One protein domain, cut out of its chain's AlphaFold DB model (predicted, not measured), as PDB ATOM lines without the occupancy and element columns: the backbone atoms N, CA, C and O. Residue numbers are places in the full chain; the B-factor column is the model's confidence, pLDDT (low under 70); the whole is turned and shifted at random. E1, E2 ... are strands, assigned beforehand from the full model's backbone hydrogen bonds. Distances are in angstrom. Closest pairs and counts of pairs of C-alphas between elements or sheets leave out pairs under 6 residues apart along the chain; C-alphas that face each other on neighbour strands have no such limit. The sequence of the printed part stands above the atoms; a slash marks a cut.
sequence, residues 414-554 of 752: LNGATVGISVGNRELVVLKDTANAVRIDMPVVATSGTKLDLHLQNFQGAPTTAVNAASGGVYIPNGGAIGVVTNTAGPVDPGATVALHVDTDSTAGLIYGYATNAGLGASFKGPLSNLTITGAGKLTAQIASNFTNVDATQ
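AT A GLANCE: This is residues 414 to 554 of the 752 residues of an uncharacterized protein of Caulobacter sp. Root342 (UniProt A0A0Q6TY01). The chain is wound in stacked, flattened turns, making a sandwich of two twisted sheets face to face: E1, E3, E5, E7, E8 and E10 in one, E2, E4, E6, E9 and E11 in the other. The chain passes from sheet to sheet at nearly each link, and neighbouring strands run parallel but for the hairpin of E7 and E8. The printed part has 141 residues, with no named helix and 11 strands, E1 to E11 in order along the chain, holding 71 residues; the class is all strand. The six-strand sheet is branched and mixed; the other has the order E2, E4, E6, E9, E11, all parallel. The whole is compact, with a radius of gyration of the C-alphas of 14.0 A and spans of 40 by 33 by 25 A.

IN THESE COORDINATES: In the branched sheet, E7 is residues 506 to 516, 28.4 A long; E3 is 437 to 446, 23.3 A; E5 is 482 to 488, 19.5 A; E1 is 418 to 422, E8 is 525 to 527 and E10 is 539 to 543. In the other sheet, E4 is residues 451 to 457, 19.2 A; E9 is 530 to 535, 16.9 A; E6 is 497 to 502, 15.9 A; E2 is 428 to 432 and E11 is 549 to 554. C-alpha 418, where E1 begins, is at (236.103, 141.058, 157.677), and C-alpha 554, where E11 ends, is at (241.523, 150.317, 184.476).

HOW THE PARTS SIT: E7 has E5 on one side, beside residues 511 to 516, and E8 and E10 on the other side. E7 bends by 62 degrees at residue 509. N 484 and O 512 of E5 and E7 are 2.9 A apart, N 508 and O 540 of E7 and E10 2.8 A, and N 515 and O 526 of E7 and E8 2.8 A, each within hydrogen-bond range. E5 has E7 on one side and E3 on the other side, with N 440 and O 483 of E3 and E5 at 2.8 A, and the edge strand E1 is the parallel neighbour of E3, with N 419 and O 437 at 2.8 A. In the other sheet N 431 and O 455 of E2 and E4 are 2.8 A apart, N 454 and O 499 of E4 and E6 2.8 A, N 500 and O 532 of E6 and E9 2.8 A, and N 533 and O 551 of E9 and E11 2.8 A. The sandwich's facing parts are 9.9 A centre to centre, with strands at 20 degrees. E2 and E5, for instance, are apart.

THE WHOLE: The C-alphas farthest apart, of Gly 521 and Ala 536, are 40.8 A apart. The printed part has no cut. The link E4 to E5 is long, residues 458 to 481, with 468 to 469 paired antiparallel with 475 to 476. The mean pLDDT of the printed part is 76.1; 48 residues are under 70, among them 464 to 479 and 518 to 527.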
ATOM      1  N   LEU A 414     244.241 141.102 151.883       62.97
ATOM      2  CA  LEU A 414     243.012 140.963 152.657       62.97
ATOM      3  C   LEU A 414     242.699 142.218 153.487       62.97
ATOM      4  O   LEU A 414     241.686 142.233 154.178       62.97
ATOM      5  N   ASN A 415     243.517 143.275 153.397       66.31
ATOM      6  CA  ASN A 415     243.314 144.510 154.153       66.31
ATOM      7  C   ASN A 415     241.925 145.109 153.896       66.31
ATOM      8  O   ASN A 415     241.561 145.415 152.759       66.31
ATOM      9  N   GLY A 416     241.168 145.310 154.975       62.69
ATOM     10  CA  GLY A 416     239.800 145.836 154.929       62.69
ATOM     11  C   GLY A 416     238.719 144.768 154.759       62.69
ATOM     12  O   GLY A 416     237.536 145.102 154.801       62.69
ATOM     13  N   ALA A 417     239.091 143.494 154.616       73.00
ATOM     14  CA  ALA A 417     238.151 142.390 154.737       73.00
ATOM     15  C   ALA A 417     237.706 142.197 156.196       73.00
ATOM     16  O   ALA A 417     238.329 142.694 157.139       73.00
ATOM     17  N   THR A 418     236.609 141.462 156.367       78.06
ATOM     18  CA  THR A 418     236.103 141.058 157.677       78.06
ATOM     19  C   THR A 418     236.585 139.657 158.016       78.06
ATOM     20  O   THR A 418     236.283 138.715 157.285       78.06
ATOM     21  N   VAL A 419     237.247 139.515 159.158       82.06
ATOM     22  CA  VAL A 419     237.532 138.233 159.792       82.06
ATOM     23  C   VAL A 419     236.315 137.802 160.611       82.06
ATOM     24  O   VAL A 419     235.853 138.543 161.475       82.06
ATOM     25  N   GLY A 420     235.755 136.629 160.326       82.81
ATOM     26  CA  GLY A 420     234.652 136.029 161.075       82.81
ATOM     27  C   GLY A 420     235.149 135.007 162.096       82.81
ATOM     28  O   GLY A 420     235.686 133.965 161.717       82.81
ATOM     29  N   ILE A 421     234.916 135.279 163.378       85.75
ATOM     30  CA  ILE A 421     235.278 134.421 164.509       85.75
ATOM     31  C   ILE A 421     233.992 133.982 165.206       85.75
ATOM     32  O   ILE A 421     233.195 134.816 165.614       85.75
ATOM     33  N   SER A 422     233.781 132.678 165.365       83.06
ATOM     34  CA  SER A 422     232.643 132.145 166.120       83.06
ATOM     35  C   SER A 422     233.119 131.594 167.460       83.06
ATOM     36  O   SER A 422     233.777 130.563 167.482       83.06
ATOM     37  N   VAL A 423     232.752 132.223 168.571       80.75
ATOM     38  CA  VAL A 423     233.144 131.781 169.920       80.75
ATOM     39  C   VAL A 423     231.959 131.179 170.665       80.75
ATOM     40  O   VAL A 423     230.829 131.620 170.501       80.75
ATOM     41  N   GLY A 424     232.194 130.169 171.491       74.00
ATOM     42  CA  GLY A 424     231.244 129.675 172.477       74.00
ATOM     43  C   GLY A 424     231.025 130.652 173.641       74.00
ATOM     44  O   GLY A 424     230.596 131.788 173.457       74.00
ATOM     45  N   ASN A 425     231.199 130.172 174.878       62.06
ATOM     46  CA  ASN A 425     230.770 130.897 176.084       62.06
ATOM     47  C   ASN A 425     231.939 131.406 176.953       62.06
ATOM     48  O   ASN A 425     231.675 132.022 177.986       62.06
ATOM     49  N   ARG A 426     233.202 131.086 176.611       66.69
ATOM     50  CA  ARG A 426     234.382 131.321 177.477       66.69
ATOM     51  C   ARG A 426     235.732 131.443 176.747       66.69
ATOM     52  O   ARG A 426     236.765 131.411 177.412       66.69
ATOM     53  N   GLU A 427     235.753 131.514 175.421       78.19
ATOM     54  CA  GLU A 427     237.010 131.658 174.686       78.19
ATOM     55  C   GLU A 427     237.613 133.053 174.847       78.19
ATOM     56  O   GLU A 427     236.909 134.065 174.815       78.19
ATOM     57  N   LEU A 428     238.939 133.079 174.969       81.62
ATOM     58  CA  LEU A 428     239.753 134.275 174.830       81.62
ATOM     59  C   LEU A 428     240.043 134.503 173.342       81.62
ATOM     60  O   LEU A 428     240.597 133.628 172.673       81.62
ATOM     61  N   VAL A 429     239.716 135.687 172.830       88.00
ATOM     62  CA  VAL A 429     240.097 136.112 171.476       88.00
ATOM     63  C   VAL A 429     241.226 137.127 171.574       88.00
ATOM     64  O   VAL A 429     241.112 138.105 172.305       88.00
ATOM     65  N   VAL A 430     242.300 136.923 170.820       86.44
ATOM     66  CA  VAL A 430     243.445 137.831 170.734       86.44
ATOM     67  C   VAL A 430     243.548 138.346 169.302       86.44
ATOM     68  O   VAL A 430     243.771 137.567 168.377       86.44
ATOM     69  N   LEU A 431     243.386 139.654 169.112       89.25
ATOM     70  CA  LEU A 431     243.589 140.329 167.831       89.25
ATOM     71  C   LEU A 431     245.018 140.862 167.808       89.25
ATOM     72  O   LEU A 431     245.311 141.877 168.445       89.25
ATOM     73  N   LYS A 432     245.906 140.142 167.121       84.19
ATOM     74  CA  LYS A 432     247.348 140.377 167.165       84.19
ATOM     75  C   LYS A 432     247.869 140.826 165.807       84.19
ATOM     76  O   LYS A 432     247.711 140.119 164.817       84.19
ATOM     77  N   ASP A 433     248.506 141.996 165.776       80.44
ATOM     78  CA  ASP A 433     249.180 142.550 164.592       80.44
ATOM     79  C   ASP A 433     248.298 142.586 163.328       80.44
ATOM     80  O   ASP A 433     248.784 142.472 162.197       80.44
ATOM     81  N   THR A 434     246.985 142.728 163.512       81.50
ATOM     82  CA  THR A 434     246.016 142.770 162.418       81.50
ATOM     83  C   THR A 434     245.385 144.153 162.291       81.50
ATOM     84  O   THR A 434     245.192 144.874 163.270       81.50
ATOM     85  N   ALA A 435     245.080 144.532 161.052       84.19
ATOM     86  CA  ALA A 435     244.387 145.769 160.692       84.19
ATOM     87  C   ALA A 435     242.981 145.504 160.126       84.19
ATOM     88  O   ALA A 435     242.280 146.429 159.700       84.19
ATOM     89  N   ASN A 436     242.581 144.232 160.059       83.56
ATOM     90  CA  ASN A 436     241.326 143.834 159.446       83.56
ATOM     91  C   ASN A 436     240.141 144.144 160.347       83.56
ATOM     92  O   ASN A 436     240.253 144.274 161.564       83.56
ATOM     93  N   ALA A 437     238.977 144.273 159.721       85.19
ATOM     94  CA  ALA A 437     237.747 144.294 160.481       85.19
ATOM     95  C   ALA A 437     237.498 142.909 161.079       85.19
ATOM     96  O   ALA A 437     237.758 141.906 160.422       85.19
ATOM     97  N   VAL A 438     236.939 142.843 162.282       87.31
ATOM     98  CA  VAL A 438     236.671 141.579 162.970       87.31
ATOM     99  C   VAL A 438     235.206 141.523 163.365       87.31
ATOM    100  O   VAL A 438     234.673 142.448 163.974       87.31
ATOM    101  N   ARG A 439     234.541 140.428 163.013       87.12
ATOM    102  CA  ARG A 439     233.201 140.077 163.472       87.12
ATOM    103  C   ARG A 439     233.302 138.854 164.373       87.12
ATOM    104  O   ARG A 439     233.749 137.802 163.931       87.12
ATOM    105  N   ILE A 440     232.828 138.994 165.601       86.69
ATOM    106  CA  ILE A 440     232.778 137.930 166.598       86.69
ATOM    107  C   ILE A 440     231.318 137.529 166.792       86.69
ATOM    108  O   ILE A 440     230.507 138.326 167.260       86.69
ATOM    109  N   ASP A 441     230.980 136.302 166.416       83.12
ATOM    110  CA  ASP A 441     229.665 135.704 166.601       83.12
ATOM    111  C   ASP A 441     229.673 134.789 167.836       83.12
ATOM    112  O   ASP A 441     230.497 133.886 167.952       83.12
ATOM    113  N   MET A 442     228.723 134.998 168.746       79.25
ATOM    114  CA  MET A 442     228.465 134.153 169.914       79.25
ATOM    115  C   MET A 442     227.122 133.429 169.701       79.25
ATOM    116  O   MET A 442     226.066 133.973 170.046       79.25
ATOM    117  N   PRO A 443     227.107 132.239 169.067       69.50
ATOM    118  CA  PRO A 443     225.876 131.557 168.676       69.50
ATOM    119  C   PRO A 443     225.119 130.942 169.859       69.50
ATOM    120  O   PRO A 443     223.924 130.660 169.733       69.50
ATOM    121  N   VAL A 444     225.785 130.721 170.999       65.50
ATOM    122  CA  VAL A 444     225.137 130.209 172.210       65.50
ATOM    123  C   VAL A 444     224.256 131.306 172.800       65.50
ATOM    124  O   VAL A 444     224.671 132.456 172.893       65.50
ATOM    125  N   VAL A 445     223.036 130.935 173.196       57.38
ATOM    126  CA  VAL A 445     222.097 131.829 173.878       57.38
ATOM    127  C   VAL A 445     222.781 132.408 175.115       57.38
ATOM    128  O   VAL A 445     223.000 131.679 176.085       57.38
ATOM    129  N   ALA A 446     223.124 133.695 175.074       56.88
ATOM    130  CA  ALA A 446     223.708 134.389 176.206       56.88
ATOM    131  C   ALA A 446     222.718 134.312 177.373       56.88
ATOM    132  O   ALA A 446     221.557 134.716 177.264       56.88
ATOM    133  N   THR A 447     223.175 133.707 178.461       59.12
ATOM    134  CA  THR A 447     222.531 133.780 179.771       59.12
ATOM    135  C   THR A 447     223.214 134.892 180.558       59.12
ATOM    136  O   THR A 447     224.396 135.148 180.322       59.12
ATOM    137  N   SER A 448     222.535 135.505 181.531       55.94
ATOM    138  CA  SER A 448     223.143 136.541 182.377       55.94
ATOM    139  C   SER A 448     224.535 136.113 182.878       55.94
ATOM    140  O   SER A 448     224.653 135.077 183.541       55.94
ATOM    141  N   GLY A 449     225.575 136.889 182.559       61.09
ATOM    142  CA  GLY A 449     226.966 136.585 182.917       61.09
ATOM    143  C   GLY A 449     227.836 136.002 181.796       61.09
ATOM    144  O   GLY A 449     229.000 135.699 182.059       61.09
ATOM    145  N   THR A 450     227.330 135.854 180.565       66.38
ATOM    146  CA  THR A 450     228.190 135.602 179.396       66.38
ATOM    147  C   THR A 450     229.165 136.771 179.214       66.38
ATOM    148  O   THR A 450     228.751 137.927 179.079       66.38
ATOM    149  N   LYS A 451     230.462 136.454 179.220       75.12
ATOM    150  CA  LYS A 451     231.570 137.400 179.073       75.12
ATOM    151  C   LYS A 451     232.388 137.006 177.848       75.12
ATOM    152  O   LYS A 451     232.794 135.853 177.743       75.12
ATOM    153  N   LEU A 452     232.609 137.955 176.945       84.06
ATOM    154  CA  LEU A 452     233.615 137.830 175.894       84.06
ATOM    155  C   LEU A 452     234.890 138.514 176.376       84.06
ATOM    156  O   LEU A 452     234.849 139.712 176.654       84.06
ATOM    157  N   ASP A 453     235.987 137.769 176.461       85.25
ATOM    158  CA  ASP A 453     237.314 138.315 176.744       85.25
ATOM    159  C   ASP A 453     238.060 138.515 175.416       85.25
ATOM    160  O   ASP A 453     238.378 137.558 174.707       85.25
ATOM    161  N   LEU A 454     238.288 139.779 175.058       91.50
ATOM    162  CA  LEU A 454     238.938 140.208 173.824       91.50
ATOM    163  C   LEU A 454     240.220 140.962 174.161       91.50
ATOM    164  O   LEU A 454     240.177 141.936 174.898       91.50
ATOM    165  N   HIS A 455     241.344 140.549 173.595       90.62
ATOM    166  CA  HIS A 455     242.641 141.189 173.773       90.62
ATOM    167  C   HIS A 455     243.092 141.858 172.475       90.62
ATOM    168  O   HIS A 455     243.036 141.248 171.407       90.62
ATOM    169  N   LEU A 456     243.545 143.107 172.566       90.12
ATOM    170  CA  LEU A 456     244.165 143.857 171.480       90.12
ATOM    171  C   LEU A 456     245.671 143.899 171.700       90.12
ATOM    172  O   LEU A 456     246.146 144.438 172.701       90.12
ATOM    173  N   GLN A 457     246.405 143.344 170.744       84.38
ATOM    174  CA  GLN A 457     247.859 143.334 170.723       84.38
ATOM    175  C   GLN A 457     248.313 143.974 169.416       84.38
ATOM    176  O   GLN A 457     248.350 143.320 168.376       84.38
ATOM    177  N   ASN A 458     248.617 145.272 169.462       82.38
ATOM    178  CA  ASN A 458     249.001 146.066 168.299       82.38
ATOM    179  C   ASN A 458     247.956 145.944 167.172       82.38
ATOM    180  O   ASN A 458     248.277 145.726 166.003       82.38
ATOM    181  N   PHE A 459     246.674 146.046 167.535       89.12
ATOM    182  CA  PHE A 459     245.592 146.080 166.556       89.12
ATOM    183  C   PHE A 459     245.637 147.431 165.834       89.12
ATOM    184  O   PHE A 459     245.624 148.477 166.479       89.12
ATOM    185  N   GLN A 460     245.727 147.426 164.505       88.81
ATOM    186  CA  GLN A 460     245.913 148.628 163.680       88.81
ATOM    187  C   GLN A 460     244.733 148.835 162.731       88.81
ATOM    188  O   GLN A 460     244.896 149.088 161.536       88.81
ATOM    189  N   GLY A 461     243.523 148.689 163.262       84.50
ATOM    190  CA  GLY A 461     242.305 148.935 162.517       84.50
ATOM    191  C   GLY A 461     242.233 150.384 162.039       84.50
ATOM    192  O   GLY A 461     242.442 151.318 162.815       84.50
ATOM    193  N   ALA A 462     241.929 150.592 160.758       80.88
ATOM    194  CA  ALA A 462     241.737 151.943 160.254       80.88
ATOM    195  C   ALA A 462     240.508 152.606 160.922       80.88
ATOM    196  O   ALA A 462     239.543 151.947 161.318       80.88
ATOM    197  N   PRO A 463     240.488 153.937 161.051       70.62
ATOM    198  CA  PRO A 463     239.272 154.631 161.438       70.62
ATOM    199  C   PRO A 463     238.191 154.377 160.382       70.62
ATOM    200  O   PRO A 463     238.355 154.749 159.219       70.62
ATOM    201  N   THR A 464     237.071 153.768 160.766       65.62
ATOM    202  CA  THR A 464     235.888 153.691 159.896       65.62
ATOM    203  C   THR A 464     234.708 154.302 160.598       65.62
ATOM    204  O   THR A 464     234.485 154.040 161.776       65.62
ATOM    205  N   THR A 465     233.944 155.084 159.850       53.31
ATOM    206  CA  THR A 465     232.713 155.711 160.321       53.31
ATOM    207  C   THR A 465     231.468 155.001 159.812       53.31
ATOM    208  O   THR A 465     230.382 155.455 160.126       53.31
ATOM    209  N   ALA A 466     231.585 153.935 159.015       52.88
ATOM    210  CA  ALA A 466     230.442 153.310 158.358       52.88
ATOM    211  C   ALA A 466     230.482 151.790 158.497       52.88
ATOM    212  O   ALA A 466     231.420 151.131 158.043       52.88
ATOM    213  N   VAL A 467     229.413 151.232 159.064       54.28
ATOM    214  CA  VAL A 467     229.143 149.796 159.000       54.28
ATOM    215  C   VAL A 467     228.119 149.561 157.904       54.28
ATOM    216  O   VAL A 467     226.998 150.061 157.977       54.28
ATOM    217  N   ASN A 468     228.492 148.805 156.872       54.59
ATOM    218  CA  ASN A 468     227.542 148.457 155.824       54.59
ATOM    219  C   ASN A 468     226.509 147.487 156.410       54.59
ATOM    220  O   ASN A 468     226.842 146.362 156.793       54.59
ATOM    221  N   ALA A 469     225.249 147.917 156.481       50.41
ATOM    222  CA  ALA A 469     224.137 147.011 156.714       50.41
ATOM    223  C   ALA A 469     223.996 146.112 155.476       50.41
ATOM    224  O   ALA A 469     223.522 146.553 154.428       50.41
ATOM    225  N   ALA A 470     224.432 144.855 155.567       50.41
ATOM    226  CA  ALA A 470     224.158 143.885 154.517       50.41
ATOM    227  C   ALA A 470     222.644 143.608 154.438       50.41
ATOM    228  O   ALA A 470     221.906 143.792 155.414       50.41
ATOM    229  N   SER A 471     222.163 143.125 153.289       39.34
ATOM    230  CA  SER A 471     220.789 142.629 153.137       39.34
ATOM    231  C   SER A 471     220.488 141.579 154.216       39.34
ATOM    232  O   SER A 471     221.108 140.522 154.238       39.34
ATOM    233  N   GLY A 472     219.565 141.897 155.133       45.44
ATOM    234  CA  GLY A 472     219.274 141.098 156.334       45.44
ATOM    235  C   GLY A 472     219.708 141.737 157.663       45.44
ATOM    236  O   GLY A 472     219.514 141.138 158.716       45.44
ATOM    237  N   GLY A 473     220.274 142.951 157.642       49.22
ATOM    238  CA  GLY A 473     220.592 143.728 158.846       49.22
ATOM    239  C   GLY A 473     221.830 143.241 159.604       49.22
ATOM    240  O   GLY A 473     222.050 143.653 160.741       49.22
ATOM    241  N   VAL A 474     222.630 142.345 159.019       52.62
ATOM    242  CA  VAL A 474     223.938 141.957 159.563       52.62
ATOM    243  C   VAL A 474     224.930 143.061 159.223       52.62
ATOM    244  O   VAL A 474     225.141 143.389 158.056       52.62
ATOM    245  N   TYR A 475     225.504 143.652 160.260       61.44
ATOM    246  CA  TYR A 475     226.533 144.665 160.136       61.44
ATOM    247  C   TYR A 475     227.853 143.983 159.793       61.44
ATOM    248  O   TYR A 475     228.333 143.146 160.558       61.44
ATOM    249  N   ILE A 476     228.392 144.294 158.614       62.41
ATOM    250  CA  ILE A 476     229.707 143.814 158.195       62.41
ATOM    251  C   ILE A 476     230.705 144.909 158.581       62.41
ATOM    252  O   ILE A 476     230.660 145.992 157.984       62.41
ATOM    253  N   PRO A 477     231.549 144.684 159.605       64.12
ATOM    254  CA  PRO A 477     232.564 145.652 159.981       64.12
ATOM    255  C   PRO A 477     233.514 145.845 158.793       64.12
ATOM    256  O   PRO A 477     233.919 144.878 158.154       64.12
ATOM    257  N   ASN A 478     233.838 147.094 158.469       66.62
ATOM    258  CA  ASN A 478     234.821 147.437 157.443       66.62
ATOM    259  C   ASN A 478     236.044 148.065 158.122       66.62
ATOM    260  O   ASN A 478     235.958 148.475 159.278       66.62
ATOM    261  N   GLY A 479     237.170 148.092 157.410       67.69
ATOM    262  CA  GLY A 479     238.361 148.892 157.687       67.69
ATOM    263  C   GLY A 479     238.844 148.916 159.133       67.69
ATOM    264  O   GLY A 479     239.232 149.975 159.577       67.69
ATOM    265  N   GLY A 480     238.845 147.799 159.865       79.06
ATOM    266  CA  GLY A 480     239.367 147.762 161.239       79.06
ATOM    267  C   GLY A 480     238.333 147.955 162.351       79.06
ATOM    268  O   GLY A 480     238.700 148.178 163.504       79.06
ATOM    269  N   ALA A 481     237.039 147.901 162.034       86.12
ATOM    270  CA  ALA A 481     235.981 147.843 163.039       86.12
ATOM    271  C   ALA A 481     235.912 146.468 163.735       86.12
ATOM    272  O   ALA A 481     236.171 145.437 163.118       86.12
ATOM    273  N   ILE A 482     235.488 146.461 165.000       89.62
ATOM    274  CA  ILE A 482     235.249 145.270 165.820       89.62
ATOM    275  C   ILE A 482     233.746 145.180 166.100       89.62
ATOM    276  O   ILE A 482     233.169 146.024 166.787       89.62
ATOM    277  N   GLY A 483     233.101 144.156 165.551       87.38
ATOM    278  CA  GLY A 483     231.683 143.880 165.742       87.38
ATOM    279  C   GLY A 483     231.460 142.641 166.592       87.38
ATOM    280  O   GLY A 483     231.934 141.567 166.237       87.38
ATOM    281  N   VAL A 484     230.687 142.767 167.669       86.44
ATOM    282  CA  VAL A 484     230.273 141.633 168.507       86.44
ATOM    283  C   VAL A 484     228.788 141.353 168.307       86.44
ATOM    284  O   VAL A 484     227.942 142.244 168.425       86.44
ATOM    285  N   VAL A 485     228.468 140.099 168.008       81.62
ATOM    286  CA  VAL A 485     227.110 139.618 167.764       81.62
ATOM    287  C   VAL A 485     226.811 138.493 168.733       81.62
ATOM    288  O   VAL A 485     227.526 137.500 168.772       81.62
ATOM    289  N   THR A 486     225.725 138.613 169.486       77.94
ATOM    290  CA  THR A 486     225.273 137.544 170.389       77.94
ATOM    291  C   THR A 486     223.866 137.089 170.028       77.94
ATOM    292  O   THR A 486     223.077 137.851 169.465       77.94
ATOM    293  N   ASN A 487     223.528 135.839 170.335       73.75
ATOM    294  CA  ASN A 487     222.148 135.360 170.318       73.75
ATOM    295  C   ASN A 487     221.614 135.354 171.757       73.75
ATOM    296  O   ASN A 487     222.289 134.873 172.659       73.75
ATOM    297  N   THR A 488     220.421 135.886 172.003       64.69
ATOM    298  CA  THR A 488     219.838 136.038 173.351       64.69
ATOM    299  C   THR A 488     218.453 135.404 173.423       64.69
ATOM    300  O   THR A 488     217.707 135.390 172.442       64.69
ATOM    301  N   ALA A 489     218.079 134.889 174.602       59.16
ATOM    302  CA  ALA A 489     216.748 134.313 174.827       59.16
ATOM    303  C   ALA A 489     215.651 135.388 174.927       59.16
ATOM    304  O   ALA A 489     214.491 135.115 174.622       59.16
ATOM    305  N   GLY A 490     216.003 136.610 175.345       57.69
ATOM    306  CA  GLY A 490     215.071 137.714 175.596       57.69
ATOM    307  C   GLY A 490     215.422 139.002 174.836       57.69
ATOM    308  O   GLY A 490     216.504 139.093 174.269       57.69
ATOM    309  N   PRO A 491     214.513 139.992 174.779       49.28
ATOM    310  CA  PRO A 491     214.718 141.252 174.054       49.28
ATOM    311  C   PRO A 491     215.805 142.162 174.649       49.28
ATOM    312  O   PRO A 491     216.287 143.064 173.971       49.28
ATOM    313  N   VAL A 492     216.178 141.962 175.913       52.56
ATOM    314  CA  VAL A 492     217.189 142.761 176.612       52.56
ATOM    315  C   VAL A 492     217.821 141.841 177.653       52.56
ATOM    316  O   VAL A 492     217.181 141.555 178.662       52.56
ATOM    317  N   ASP A 493     219.024 141.321 177.409       54.59
ATOM    318  CA  ASP A 493     219.824 140.758 178.503       54.59
ATOM    319  C   ASP A 493     220.882 141.798 178.903       54.59
ATOM    320  O   ASP A 493     221.922 141.903 178.249       54.59
ATOM    321  N   PRO A 494     220.622 142.614 179.942       52.38
ATOM    322  CA  PRO A 494     221.560 143.627 180.419       52.38
ATOM    323  C   PRO A 494     222.834 143.029 181.045       52.38
ATOM    324  O   PRO A 494     223.680 143.788 181.514       52.38
ATOM    325  N   GLY A 495     222.970 141.697 181.102       59.41
ATOM    326  CA  GLY A 495     224.095 141.008 181.731       59.41
ATOM    327  C   GLY A 495     225.221 140.562 180.796       59.41
ATOM    328  O   GLY A 495     226.215 140.046 181.304       59.41
ATOM    329  N   ALA A 496     225.089 140.705 179.473       69.38
ATOM    330  CA  ALA A 496     226.182 140.387 178.551       69.38
ATOM    331  C   ALA A 496     227.226 141.516 178.557       69.38
ATOM    332  O   ALA A 496     226.881 142.691 178.400       69.38
ATOM    333  N   THR A 497     228.496 141.149 178.731       80.12
ATOM    334  CA  THR A 497     229.612 142.101 178.821       80.12
ATOM    335  C   THR A 497     230.713 141.718 177.846       80.12
ATOM    336  O   THR A 497     231.143 140.564 177.801       80.12
ATOM    337  N   VAL A 498     231.203 142.706 177.100       88.06
ATOM    338  CA  VAL A 498     232.460 142.597 176.355       88.06
ATOM    339  C   VAL A 498     233.566 143.166 177.238       88.06
ATOM    340  O   VAL A 498     233.483 144.323 177.643       88.06
ATOM    341  N   ALA A 499     234.576 142.365 177.561       89.12
ATOM    342  CA  ALA A 499     235.794 142.835 178.205       89.12
ATOM    343  C   ALA A 499     236.900 142.951 177.160       89.12
ATOM    344  O   ALA A 499     237.312 141.964 176.561       89.12
ATOM    345  N   LEU A 500     237.346 144.180 176.940       94.00
ATOM    346  CA  LEU A 500     238.425 144.549 176.048       94.00
ATOM    347  C   LEU A 500     239.694 144.793 176.868       94.00
ATOM    348  O   LEU A 500     239.738 145.682 177.716       94.00
ATOM    349  N   HIS A 501     240.728 144.013 176.605       89.12
ATOM    350  CA  HIS A 501     242.053 144.138 177.189       89.12
ATOM    351  C   HIS A 501     242.988 144.755 176.147       89.12
ATOM    352  O   HIS A 501     243.219 144.174 175.092       89.12
ATOM    353  N   VAL A 502     243.492 145.956 176.403       89.31
ATOM    354  CA  VAL A 502     244.446 146.665 175.547       89.31
ATOM    355  C   VAL A 502     245.842 146.333 176.060       89.31
ATOM    356  O   VAL A 502     246.391 147.014 176.930       89.31
ATOM    357  N   ASP A 503     246.379 145.216 175.576       80.50
ATOM    358  CA  ASP A 503     247.667 144.687 176.033       80.50
ATOM    359  C   ASP A 503     248.824 145.566 175.537       80.50
ATOM    360  O   ASP A 503     249.792 145.792 176.262       80.50
ATOM    361  N   THR A 504     248.706 146.097 174.317       81.38
ATOM    362  CA  THR A 504     249.643 147.057 173.718       81.38
ATOM    363  C   THR A 504     248.898 148.128 172.921       81.38
ATOM    364  O   THR A 504     247.729 147.947 172.561       81.38
ATOM    365  N   ASP A 505     249.571 149.252 172.651       88.75
ATOM    366  CA  ASP A 505     249.011 150.392 171.913       88.75
ATOM    367  C   ASP A 505     248.280 149.941 170.646       88.75
ATOM    368  O   ASP A 505     248.847 149.281 169.776       88.75
ATOM    369  N   SER A 506     246.999 150.292 170.560       90.81
ATOM    370  CA  SER A 506     246.090 149.800 169.533       90.81
ATOM    371  C   SER A 506     245.175 150.908 169.017       90.81
ATOM    372  O   SER A 506     244.763 151.825 169.729       90.81
ATOM    373  N   THR A 507     244.829 150.814 167.739       92.81
ATOM    374  CA  THR A 507     243.812 151.634 167.085       92.81
ATOM    375  C   THR A 507     242.727 150.715 166.555       92.81
ATOM    376  O   THR A 507     243.005 149.800 165.785       92.81
ATOM    377  N   ALA A 508     241.487 150.954 166.959       90.38
ATOM    378  CA  ALA A 508     240.316 150.313 166.392       90.38
ATOM    379  C   ALA A 508     239.461 151.351 165.667       90.38
ATOM    380  O   ALA A 508     239.396 152.509 166.068       90.38
ATOM    381  N   GLY A 509     238.780 150.935 164.601       86.62
ATOM    382  CA  GLY A 509     237.839 151.801 163.899       86.62
ATOM    383  C   GLY A 509     236.604 152.075 164.756       86.62
ATOM    384  O   GLY A 509     236.586 152.981 165.585       86.62
ATOM    385  N   LEU A 510     235.565 151.267 164.555       86.50
ATOM    386  CA  LEU A 510     234.348 151.282 165.364       86.50
ATOM    387  C   LEU A 510     234.240 149.990 166.171       86.50
ATOM    388  O   LEU A 510     234.320 148.910 165.595       86.50
ATOM    389  N   ILE A 511     233.977 150.098 167.469       89.81
ATOM    390  CA  ILE A 511     233.634 148.985 168.352       89.81
ATOM    391  C   ILE A 511     232.128 149.030 168.599       89.81
ATOM    392  O   ILE A 511     231.601 150.019 169.113       89.81
ATOM    393  N   TYR A 512     231.418 147.967 168.228       85.69
ATOM    394  CA  TYR A 512     229.966 147.898 168.374       85.69
ATOM    395  C   TYR A 512     229.494 146.498 168.767       85.69
ATOM    396  O   TYR A 512     230.093 145.490 168.398       85.69
ATOM    397  N   GLY A 513     228.382 146.442 169.499       81.75
ATOM    398  CA  GLY A 513     227.835 145.194 170.017       81.75
ATOM    399  C   GLY A 513     226.315 145.102 169.913       81.75
ATOM    400  O   GLY A 513     225.604 145.990 170.383       81.75
ATOM    401  N   TYR A 514     225.778 144.029 169.332       77.06
ATOM    402  CA  TYR A 514     224.329 143.810 169.323       77.06
ATOM    403  C   TYR A 514     223.935 142.372 169.654       77.06
ATOM    404  O   TYR A 514     224.620 141.402 169.331       77.06
ATOM    405  N   ALA A 515     222.778 142.252 170.288       75.06
ATOM    406  CA  ALA A 515     222.093 141.001 170.530       75.06
ATOM    407  C   ALA A 515     221.043 140.760 169.443       75.06
ATOM    408  O   ALA A 515     220.311 141.663 169.040       75.06
ATOM    409  N   THR A 516     220.945 139.522 168.986       73.69
ATOM    410  CA  THR A 516     219.854 139.019 168.150       73.69
ATOM    411  C   THR A 516     218.958 138.121 168.992       73.69
ATOM    412  O   THR A 516     219.403 137.556 169.991       73.69
ATOM    413  N   ASN A 517     217.685 137.997 168.619       70.19
ATOM    414  CA  ASN A 517     216.761 137.082 169.282       70.19
ATOM    415  C   ASN A 517     215.975 136.298 168.230       70.19
ATOM    416  O   ASN A 517     215.109 136.847 167.549       70.19
ATOM    417  N   ALA A 518     216.261 135.001 168.116       65.31
ATOM    418  CA  ALA A 518     215.595 134.136 167.143       65.31
ATOM    419  C   ALA A 518     214.070 134.029 167.367       65.31
ATOM    420  O   ALA A 518     213.323 133.879 166.401       65.31
ATOM    421  N   GLY A 519     213.596 134.150 168.614       62.19
ATOM    422  CA  GLY A 519     212.175 134.098 168.977       62.19
ATOM    423  C   GLY A 519     211.387 135.374 168.657       62.19
ATOM    424  O   GLY A 519     210.171 135.311 168.499       62.19
ATOM    425  N   LEU A 520     212.068 136.517 168.513       61.25
ATOM    426  CA  LEU A 520     211.475 137.804 168.118       61.25
ATOM    427  C   LEU A 520     211.652 138.108 166.617       61.25
ATOM    428  O   LEU A 520     211.252 139.171 166.143       61.25
ATOM    429  N   GLY A 521     212.217 137.155 165.867       59.66
ATOM    430  CA  GLY A 521     212.493 137.249 164.437       59.66
ATOM    431  C   GLY A 521     213.918 137.716 164.126       59.66
ATOM    432  O   GLY A 521     214.531 138.466 164.879       59.66
ATOM    433  N   ALA A 522     214.438 137.310 162.961       57.34
ATOM    434  CA  ALA A 522     215.814 137.584 162.514       57.34
ATOM    435  C   ALA A 522     216.175 139.083 162.406       57.34
ATOM    436  O   ALA A 522     217.344 139.437 162.267       57.34
ATOM    437  N   SER A 523     215.173 139.965 162.465       60.31
ATOM    438  CA  SER A 523     215.330 141.420 162.405       60.31
ATOM    439  C   SER A 523     215.433 142.090 163.778       60.31
ATOM    440  O   SER A 523     215.742 143.278 163.827       60.31
ATOM    441  N   PHE A 524     215.181 141.378 164.887       63.66
ATOM    442  CA  PHE A 524     215.329 141.959 166.222       63.66
ATOM    443  C   PHE A 524     216.811 142.172 166.565       63.66
ATOM    444  O   PHE A 524     217.622 141.248 166.457       63.66
ATOM    445  N   LYS A 525     217.147 143.397 166.985       66.38
ATOM    446  CA  LYS A 525     218.502 143.855 167.321       66.38
ATOM    447  C   LYS A 525     218.439 144.634 168.640       66.38
ATOM    448  O   LYS A 525     217.967 145.767 168.654       66.38
ATOM    449  N   GLY A 526     218.871 144.022 169.740       67.19
ATOM    450  CA  GLY A 526     218.999 144.679 171.046       67.19
ATOM    451  C   GLY A 526     220.419 145.220 171.271       67.19
ATOM    452  O   GLY A 526     221.367 144.661 170.713       67.19
ATOM    453  N   PRO A 527     220.607 146.291 172.060       67.31
ATOM    454  CA  PRO A 527     221.938 146.778 172.424       67.31
ATOM    455  C   PRO A 527     222.683 145.779 173.328       67.31
ATOM    456  O   PRO A 527     222.066 145.154 174.189       67.31
ATOM    457  N   LEU A 528     224.007 145.653 173.164       74.50
ATOM    458  CA  LEU A 528     224.870 145.071 174.198       74.50
ATOM    459  C   LEU A 528     225.238 146.165 175.196       74.50
ATOM    460  O   LEU A 528     225.986 147.079 174.872       74.50
ATOM    461  N   SER A 529     224.699 146.084 176.408       78.56
ATOM    462  CA  SER A 529     224.734 147.217 177.331       78.56
ATOM    463  C   SER A 529     226.099 147.511 177.945       78.56
ATOM    464  O   SER A 529     226.310 148.661 178.317       78.56
ATOM    465  N   ASN A 530     227.007 146.535 178.067       87.19
ATOM    466  CA  ASN A 530     228.249 146.704 178.830       87.19
ATOM    467  C   ASN A 530     229.510 146.448 177.993       87.19
ATOM    468  O   ASN A 530     229.675 145.374 177.409       87.19
ATOM    469  N   LEU A 531     230.425 147.415 178.029       92.25
ATOM    470  CA  LEU A 531     231.801 147.310 177.552       92.25
ATOM    471  C   LEU A 531     232.737 147.670 178.706       92.25
ATOM    472  O   LEU A 531     232.626 148.752 179.276       92.25
ATOM    473  N   THR A 532     233.669 146.788 179.042       92.69
ATOM    474  CA  THR A 532     234.757 147.086 179.978       92.69
ATOM    475  C   THR A 532     236.060 147.173 179.198       92.69
ATOM    476  O   THR A 532     236.335 146.278 178.409       92.69
ATOM    477  N   ILE A 533     236.854 148.220 179.408       93.88
ATOM    478  CA  ILE A 533     238.169 148.411 178.787       93.88
ATOM    479  C   ILE A 533     239.222 148.412 179.897       93.88
ATOM    480  O   ILE A 533     239.091 149.128 180.888       93.88
ATOM    481  N   THR A 534     240.253 147.590 179.755       87.50
ATOM    482  CA  THR A 534     241.349 147.455 180.726       87.50
ATOM    483  C   THR A 534     242.681 147.289 180.006       87.50
ATOM    484  O   THR A 534     242.685 147.003 178.814       87.50
ATOM    485  N   GLY A 535     243.801 147.401 180.717       76.94
ATOM    486  CA  GLY A 535     245.136 147.148 180.164       76.94
ATOM    487  C   GLY A 535     245.946 148.429 179.993       76.94
ATOM    488  O   GLY A 535     245.387 149.519 179.953       76.94
ATOM    489  N   ALA A 536     247.271 148.298 179.961       79.56
ATOM    490  CA  ALA A 536     248.188 149.437 180.002       79.56
ATOM    491  C   ALA A 536     248.405 150.114 178.637       79.56
ATOM    492  O   ALA A 536     248.925 151.229 178.593       79.56
ATOM    493  N   GLY A 537     248.041 149.449 177.536       77.00
ATOM    494  CA  GLY A 537     248.193 149.999 176.195       77.00
ATOM    495  C   GLY A 537     247.235 151.158 175.928       77.00
ATOM    496  O   GLY A 537     246.141 151.235 176.492       77.00
ATOM    497  N   LYS A 538     247.643 152.058 175.033       91.25
ATOM    498  CA  LYS A 538     246.797 153.160 174.567       91.25
ATOM    499  C   LYS A 538     245.745 152.659 173.591       91.25
ATOM    500  O   LYS A 538     246.036 151.805 172.756       91.25
ATOM    501  N   LEU A 539     244.546 153.234 173.634       95.31
ATOM    502  CA  LEU A 539     243.481 152.890 172.689       95.31
ATOM    503  C   LEU A 539     242.933 154.123 171.984       95.31
ATOM    504  O   LEU A 539     242.372 155.010 172.621       95.31
ATOM    505  N   THR A 540     243.010 154.125 170.655       94.94
ATOM    506  CA  THR A 540     242.212 155.030 169.817       94.94
ATOM    507  C   THR A 540     241.035 154.261 169.228       94.94
ATOM    508  O   THR A 540     241.264 153.293 168.509       94.94
ATOM    509  N   ALA A 541     239.790 154.645 169.526       92.44
ATOM    510  CA  ALA A 541     238.612 153.925 169.027       92.44
ATOM    511  C   ALA A 541     237.334 154.768 168.977       92.44
ATOM    512  O   ALA A 541     237.120 155.655 169.797       92.44
ATOM    513  N   GLN A 542     236.421 154.433 168.068       88.81
ATOM    514  CA  GLN A 542     235.028 154.873 168.156       88.81
ATOM    515  C   GLN A 542     234.209 153.803 168.874       88.81
ATOM    516  O   GLN A 542     234.299 152.624 168.540       88.81
ATOM    517  N   ILE A 543     233.387 154.201 169.838       89.31
ATOM    518  CA  ILE A 543     232.507 153.314 170.594       89.31
ATOM    519  C   ILE A 543     231.065 153.630 170.215       89.31
ATOM    520  O   ILE A 543     230.603 154.767 170.340       89.31
ATOM    521  N   ALA A 544     230.346 152.619 169.740       83.12
ATOM    522  CA  ALA A 544     228.955 152.782 169.359       83.12
ATOM    523  C   ALA A 544     228.041 153.000 170.581       83.12
ATOM    524  O   ALA A 544     228.218 152.417 171.651       83.12
ATOM    525  N   SER A 545     227.002 153.804 170.367       76.69
ATOM    526  CA  SER A 545     225.954 154.186 171.328       76.69
ATOM    527  C   SER A 545     225.122 153.020 171.878       76.69
ATOM    528  O   SER A 545     224.394 153.168 172.859       76.69
ATOM    529  N   ASN A 546     225.214 151.838 171.264       78.56
ATOM    530  CA  ASN A 546     224.598 150.619 171.785       78.56
ATOM    531  C   ASN A 546     225.270 150.119 173.073       78.56
ATOM    532  O   ASN A 546     224.601 149.442 173.850       78.56
ATOM    533  N   PHE A 547     226.522 150.498 173.343       86.19
ATOM    534  CA  PHE A 547     227.133 150.317 174.656       86.19
ATOM    535  C   PHE A 547     226.676 151.423 175.604       86.19
ATOM    536  O   PHE A 547     227.211 152.531 175.628       86.19
ATOM    537  N   THR A 548     225.661 151.112 176.408       86.50
ATOM    538  CA  THR A 548     225.098 152.052 177.384       86.50
ATOM    539  C   THR A 548     225.963 152.224 178.633       86.50
ATOM    540  O   THR A 548     225.805 153.193 179.359       86.50
ATOM    541  N   ASN A 549     226.867 151.294 178.921       90.50
ATOM    542  CA  ASN A 549     227.764 151.335 180.068       90.50
ATOM    543  C   ASN A 549     229.173 150.961 179.601       90.50
ATOM    544  O   ASN A 549     229.477 149.785 179.400       90.50
ATOM    545  N   VAL A 550     230.010 151.975 179.409       94.31
ATOM    546  CA  VAL A 550     231.431 151.843 179.091       94.31
ATOM    547  C   VAL A 550     232.221 152.100 180.368       94.31
ATOM    548  O   VAL A 550     232.164 153.192 180.931       94.31
ATOM    549  N   ASP A 551     232.951 151.098 180.839       94.50
ATOM    550  CA  ASP A 551     233.817 151.205 182.010       94.50
ATOM    551  C   ASP A 551     235.273 151.012 181.600       94.50
ATOM    552  O   ASP A 551     235.692 149.896 181.306       94.50
ATOM    553  N   ALA A 552     236.034 152.099 181.558       94.12
ATOM    554  CA  ALA A 552     237.444 152.118 181.196       94.12
ATOM    555  C   ALA A 552     238.337 152.571 182.364       94.12
ATOM    556  O   ALA A 552     239.419 153.111 182.159       94.12
ATOM    557  N   THR A 553     237.885 152.353 183.604       86.50
ATOM    558  CA  THR A 553     238.583 152.809 184.822       86.50
ATOM    559  C   THR A 553     239.955 152.167 185.050       86.50
ATOM    560  O   THR A 553     240.740 152.682 185.839       86.50
ATOM    561  N   GLN A 554     240.251 151.049 184.378       83.88
ATOM    562  CA  GLN A 554     241.523 150.317 184.476       83.88
ATOM    563  C   GLN A 554     242.294 150.281 183.145       83.88
ATOM    564  O   GLN A 554     243.119 149.388 182.935       83.88
TER     565      GLN A 554